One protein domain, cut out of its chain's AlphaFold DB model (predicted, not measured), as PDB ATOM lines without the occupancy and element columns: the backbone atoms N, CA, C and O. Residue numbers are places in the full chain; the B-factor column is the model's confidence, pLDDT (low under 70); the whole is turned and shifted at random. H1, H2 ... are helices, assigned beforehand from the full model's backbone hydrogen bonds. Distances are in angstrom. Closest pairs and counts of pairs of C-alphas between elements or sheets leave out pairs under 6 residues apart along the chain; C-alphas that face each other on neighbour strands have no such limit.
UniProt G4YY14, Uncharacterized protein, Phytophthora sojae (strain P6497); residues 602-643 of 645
ATOM      1  N   VAL A 602      21.125 -40.721 -23.172       66.00
ATOM      2  CA  VAL A 602      20.238 -41.857 -23.488       66.00
ATOM      3  C   VAL A 602      18.764 -41.429 -23.489       66.00
ATOM      4  O   VAL A 602      18.052 -41.705 -24.449       66.00
ATOM      5  N   LYS A 603      18.306 -40.685 -22.469       70.88
ATOM      6  CA  LYS A 603      16.925 -40.163 -22.382       70.88
ATOM      7  C   LYS A 603      16.536 -39.292 -23.586       70.88
ATOM      8  O   LYS A 603      15.382 -39.320 -24.002       70.88
ATOM      9  N   TYR A 604      17.482 -38.530 -24.132       66.44
ATOM     10  CA  TYR A 604      17.292 -37.662 -25.298       66.44
ATOM     11  C   TYR A 604      17.699 -38.312 -26.638       66.44
ATOM     12  O   TYR A 604      17.765 -37.602 -27.636       66.44
ATOM     13  N   ARG A 605      17.991 -39.627 -26.675       63.62
ATOM     14  CA  ARG A 605      18.453 -40.381 -27.867       63.62
ATOM     15  C   ARG A 605      19.649 -39.773 -28.611       63.62
ATOM     16  O   ARG A 605      19.866 -40.023 -29.792       63.62
ATOM     17  N   ILE A 606      20.499 -39.043 -27.892       63.00
ATOM     18  CA  ILE A 606      21.674 -38.344 -28.439       63.00
ATOM     19  C   ILE A 606      22.714 -39.324 -29.028       63.00
ATOM     20  O   ILE A 606      23.547 -38.925 -29.831       63.00
ATOM     21  N   HIS A 607      22.644 -40.609 -28.670       58.38
ATOM     22  CA  HIS A 607      23.434 -41.690 -29.273       58.38
ATOM     23  C   HIS A 607      22.959 -42.078 -30.690       58.38
ATOM     24  O   HIS A 607      23.768 -42.507 -31.511       58.38
ATOM     25  N   GLU A 608      21.659 -41.983 -30.972       55.56
ATOM     26  CA  GLU A 608      21.028 -42.618 -32.140       55.56
ATOM     27  C   GLU A 608      20.678 -41.582 -33.219       55.56
ATOM     28  O   GLU A 608      20.994 -41.766 -34.394       55.56
ATOM     29  N   ASP A 609      20.106 -40.443 -32.823       63.59
ATOM     30  CA  ASP A 609      19.560 -39.455 -33.754       63.59
ATOM     31  C   ASP A 609      20.583 -38.378 -34.168       63.59
ATOM     32  O   ASP A 609      20.377 -37.177 -33.958       63.59
ATOM     33  N   GLN A 610      21.670 -38.786 -34.843       67.75
ATOM     34  CA  GLN A 610      22.578 -37.836 -35.517       67.75
ATOM     35  C   GLN A 610      21.786 -36.879 -36.432       67.75
ATOM     36  O   GLN A 610      22.063 -35.681 -36.476       67.75
ATOM     37  N   SER A 611      20.764 -37.401 -37.119       69.75
ATOM     38  CA  SER A 611      19.875 -36.637 -37.996       69.75
ATOM     39  C   SER A 611      19.082 -35.557 -37.253       69.75
ATOM     40  O   SER A 611      19.047 -34.427 -37.725       69.75
ATOM     41  N   ALA A 612      18.509 -35.845 -36.077       73.62
ATOM     42  CA  ALA A 612      17.744 -34.846 -35.316       73.62
ATOM     43  C   ALA A 612      18.648 -33.777 -34.675       73.62
ATOM     44  O   ALA A 612      18.230 -32.638 -34.465       73.62
ATOM     45  N   ILE A 613      19.906 -34.120 -34.378       72.56
ATOM     46  CA  ILE A 613      20.920 -33.154 -33.934       72.56
ATOM     47  C   ILE A 613      21.341 -32.258 -35.104       72.56
ATOM     48  O   ILE A 613      21.394 -31.042 -34.946       72.56
ATOM     49  N   GLN A 614      21.557 -32.828 -36.292       77.62
ATOM     50  CA  GLN A 614      21.827 -32.074 -37.517       77.62
ATOM     51  C   GLN A 614      20.647 -31.162 -37.911       77.62
ATOM     52  O   GLN A 614      20.871 -30.018 -38.300       77.62
ATOM     53  N   GLU A 615      19.404 -31.622 -37.746       81.12
ATOM     54  CA  GLU A 615      18.176 -30.842 -37.963       81.12
ATOM     55  C   GLU A 615      18.046 -29.678 -36.967       81.12
ATOM     56  O   GLU A 615      17.777 -28.547 -37.374       81.12
ATOM     57  N   ARG A 616      18.311 -29.909 -35.673       78.69
ATOM     58  CA  ARG A 616      18.364 -28.833 -34.664       78.69
ATOM     59  C   ARG A 616      19.467 -27.826 -34.963       78.69
ATOM     60  O   ARG A 616      19.198 -26.634 -34.957       78.69
ATOM     61  N   CYS A 617      20.673 -28.283 -35.299       80.62
ATOM     62  CA  CYS A 617      21.751 -27.391 -35.712       80.62
ATOM     63  C   CYS A 617      21.351 -26.539 -36.928       80.62
ATOM     64  O   CYS A 617      21.589 -25.337 -36.914       80.62
ATOM     65  N   ALA A 618      20.682 -27.114 -37.934       85.62
ATOM     66  CA  ALA A 618      20.165 -26.350 -39.071       85.62
ATOM     67  C   ALA A 618      19.098 -25.319 -38.654       85.62
ATOM     68  O   ALA A 618      19.148 -24.176 -39.105       85.62
ATOM     69  N   LYS A 619      18.170 -25.689 -37.760       89.75
ATOM     70  CA  LYS A 619      17.131 -24.792 -37.227       89.75
ATOM     71  C   LYS A 619      17.705 -23.627 -36.414       89.75
ATOM     72  O   LYS A 619      17.239 -22.499 -36.553       89.75
ATOM     73  N   ASP A 620      18.722 -23.900 -35.604       88.00
ATOM     74  CA  ASP A 620      19.378 -22.925 -34.725       88.00
ATOM     75  C   ASP A 620      20.522 -22.166 -35.446       88.00
ATOM     76  O   ASP A 620      21.249 -21.390 -34.829       88.00
ATOM     77  N   ASN A 621      20.683 -22.382 -36.762       89.69
ATOM     78  CA  ASN A 621      21.721 -21.816 -37.637       89.69
ATOM     79  C   ASN A 621      23.174 -22.088 -37.172       89.69
ATOM     80  O   ASN A 621      24.094 -21.296 -37.388       89.69
ATOM     81  N   ILE A 622      23.384 -23.236 -36.526       85.81
ATOM     82  CA  ILE A 622      24.673 -23.745 -36.053       85.81
ATOM     83  C   ILE A 622      25.270 -24.662 -37.130       85.81
ATOM     84  O   ILE A 622      24.633 -25.612 -37.584       85.81
ATOM     85  N   ILE A 623      26.533 -24.436 -37.504       87.12
ATOM     86  CA  ILE A 623      27.227 -25.275 -38.493       87.12
ATOM     87  C   ILE A 623      27.488 -26.673 -37.908       87.12
ATOM     88  O   ILE A 623      28.454 -26.890 -37.170       87.12
ATOM     89  N   TYR A 624      26.636 -27.636 -38.264       83.88
ATOM     90  CA  TYR A 624      26.840 -29.045 -37.942       83.88
ATOM     91  C   TYR A 624      28.115 -29.590 -38.611       83.88
ATOM     92  O   TYR A 624      28.421 -29.283 -39.763       83.88
ATOM     93  N   SER A 625      28.863 -30.432 -37.895       86.81
ATOM     94  CA  SER A 625      30.117 -31.014 -38.379       86.81
ATOM     95  C   SER A 625      30.219 -32.480 -37.969       86.81
ATOM     96  O   SER A 625      30.515 -32.795 -36.817       86.81
ATOM     97  N   ALA A 626      30.019 -33.383 -38.933       78.31
ATOM     98  CA  ALA A 626      30.065 -34.828 -38.704       78.31
ATOM     99  C   ALA A 626      31.430 -35.312 -38.177       78.31
ATOM    100  O   ALA A 626      31.487 -36.221 -37.353       78.31
ATOM    101  N   SER A 627      32.538 -34.685 -38.589       79.31
ATOM    102  CA  SER A 627      33.872 -35.019 -38.075       79.31
ATOM    103  C   SER A 627      34.050 -34.612 -36.608       79.31
ATOM    104  O   SER A 627      34.595 -35.395 -35.827       79.31
ATOM    105  N   LYS A 628      33.542 -33.439 -36.197       78.38
ATOM    106  CA  LYS A 628      33.508 -33.036 -34.780       78.38
ATOM    107  C   LYS A 628      32.561 -33.919 -33.968       78.38
ATOM    108  O   LYS A 628      32.937 -34.334 -32.878       78.38
ATOM    109  N   TRP A 629      31.396 -34.272 -34.517       77.12
ATOM    110  CA  TRP A 629      30.436 -35.182 -33.888       77.12
ATOM    111  C   TRP A 629      31.044 -36.561 -33.597       77.12
ATOM    112  O   TRP A 629      31.070 -36.998 -32.450       77.12
ATOM    113  N   VAL A 630      31.648 -37.201 -34.603       75.69
ATOM    114  CA  VAL A 630      32.328 -38.501 -34.454       75.69
ATOM    115  C   VAL A 630      33.530 -38.423 -33.500       75.69
ATOM    116  O   VAL A 630      33.831 -39.399 -32.814       75.69
ATOM    117  N   SER A 631      34.216 -37.279 -33.425       76.06
ATOM    118  CA  SER A 631      35.343 -37.081 -32.498       76.06
ATOM    119  C   SER A 631      34.879 -36.916 -31.047       76.06
ATOM    120  O   SER A 631      35.446 -37.538 -30.151       76.06
ATOM    121  N   LEU A 632      33.813 -36.138 -30.825       75.00
ATOM    122  CA  LEU A 632      33.135 -36.002 -29.534       75.00
ATOM    123  C   LEU A 632      32.601 -37.359 -29.057       75.00
ATOM    124  O   LEU A 632      32.811 -37.735 -27.906       75.00
ATOM    125  N   TRP A 633      31.968 -38.115 -29.955       71.69
ATOM    126  CA  TRP A 633      31.431 -39.435 -29.647       71.69
ATOM    127  C   TRP A 633      32.531 -40.421 -29.224       71.69
ATOM    128  O   TRP A 633      32.459 -40.984 -28.137       71.69
ATOM    129  N   LYS A 634      33.623 -40.523 -29.994       71.56
ATOM    130  CA  LYS A 634      34.782 -41.377 -29.659       71.56
ATOM    131  C   LYS A 634      35.496 -40.981 -28.365       71.56
ATOM    132  O   LYS A 634      36.119 -41.827 -27.723       71.56
ATOM    133  N   TYR A 635      35.429 -39.709 -27.974       71.62
ATOM    134  CA  TYR A 635      35.897 -39.253 -26.665       71.62
ATOM    135  C   TYR A 635      34.981 -39.755 -25.535       71.62
ATOM    136  O   TYR A 635      35.480 -40.264 -24.530       71.62
ATOM    137  N   PHE A 636      33.657 -39.697 -25.716       63.69
ATOM    138  CA  PHE A 636      32.697 -40.280 -24.773       63.69
ATOM    139  C   PHE A 636      32.802 -41.810 -24.675       63.69
ATOM    140  O   PHE A 636      32.771 -42.323 -23.560       63.69
ATOM    141  N   GLU A 637      32.972 -42.528 -25.789       64.69
ATOM    142  CA  GLU A 637      33.138 -43.992 -25.809       64.69
ATOM    143  C   GLU A 637      34.337 -44.429 -24.959       64.69
ATOM    144  O   GLU A 637      34.156 -45.124 -23.962       64.69
ATOM    145  N   ARG A 638      35.541 -43.918 -25.257       66.06
ATOM    146  CA  ARG A 638      36.762 -44.224 -24.486       66.06
ATOM    147  C   ARG A 638      36.639 -43.851 -23.011       66.06
ATOM    148  O   ARG A 638      37.119 -44.568 -22.139       66.06
ATOM    149  N   MET A 639      35.994 -42.722 -22.719       49.53
ATOM    150  CA  MET A 639      35.758 -42.275 -21.347       49.53
ATOM    151  C   MET A 639      34.762 -43.177 -20.599       49.53
ATOM    152  O   MET A 639      34.836 -43.254 -19.378       49.53
ATOM    153  N   VAL A 640      33.849 -43.859 -21.296       50.03
ATOM    154  CA  VAL A 640      32.983 -44.891 -20.709       50.03
ATOM    155  C   VAL A 640      33.751 -46.199 -20.521       50.03
ATOM    156  O   VAL A 640      33.658 -46.765 -19.437       50.03
ATOM    157  N   GLU A 641      34.536 -46.640 -21.510       50.16
ATOM    158  CA  GLU A 641      35.358 -47.859 -21.427       50.16
ATOM    159  C   GLU A 641      36.291 -47.830 -20.207       50.16
ATOM    160  O   GLU A 641      36.265 -48.754 -19.396       50.16
ATOM    161  N   VAL A 642      37.020 -46.723 -20.013       48.03
ATOM    162  CA  VAL A 642      37.934 -46.476 -18.875       48.03
ATOM    163  C   VAL A 642      37.213 -46.383 -17.517       48.03
ATOM    164  O   VAL A 642      37.851 -46.458 -16.474       48.03
ATOM    165  N   ILE A 643      35.886 -46.225 -17.500       39.38
ATOM    166  CA  ILE A 643      35.070 -46.233 -16.273       39.38
ATOM    167  C   ILE A 643      34.492 -47.635 -15.984       39.38
ATOM    168  O   ILE A 643      34.141 -47.929 -14.836       39.38
TER     169      ILE A 643
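This is residues 602 to 643 of the 645 residues of an uncharacterized protein of Phytophthora sojae (strain P6497) (UniProt G4YY14). A stretch with no named element, residues 602 to 609, leads into a short helix, H1; a link folds back from its end to a longer helix, H2, whose residues 634 to 643 stick out and stand free. The printed part has 42 residues, with two named helices, H1 then H2, and no named strand; the class is all helix. It is loose, with a radius of gyration of the C-alphas of 11.6 A, and flat, spanning 35 by 22 by 12 A.

Start at C-alpha 602, at (20.238, -41.857, -23.488). Find C-alpha 610 at (22.578, -37.836, -35.517), where H1 begins; it runs 14.2 A through residues 610 to 619. H2, residues 626 to 643, runs 25.7 A to C-alpha 643 at (35.070, -46.233, -16.273).

H1 and H2 are near each other, their closest C-alphas 8.5 A apart. In H1 every O i to N i+4 pair is within hydrogen-bond range; in H2, 13 of 14 are.

The C-alphas of Lys 619 and Val 642, the two farthest apart, are 35.2 A apart. The printed part has no cut, and the link from H1 to H2 is short. Look for pLDDT under 70 at residues 602, 604 to 611 and 636 to 643.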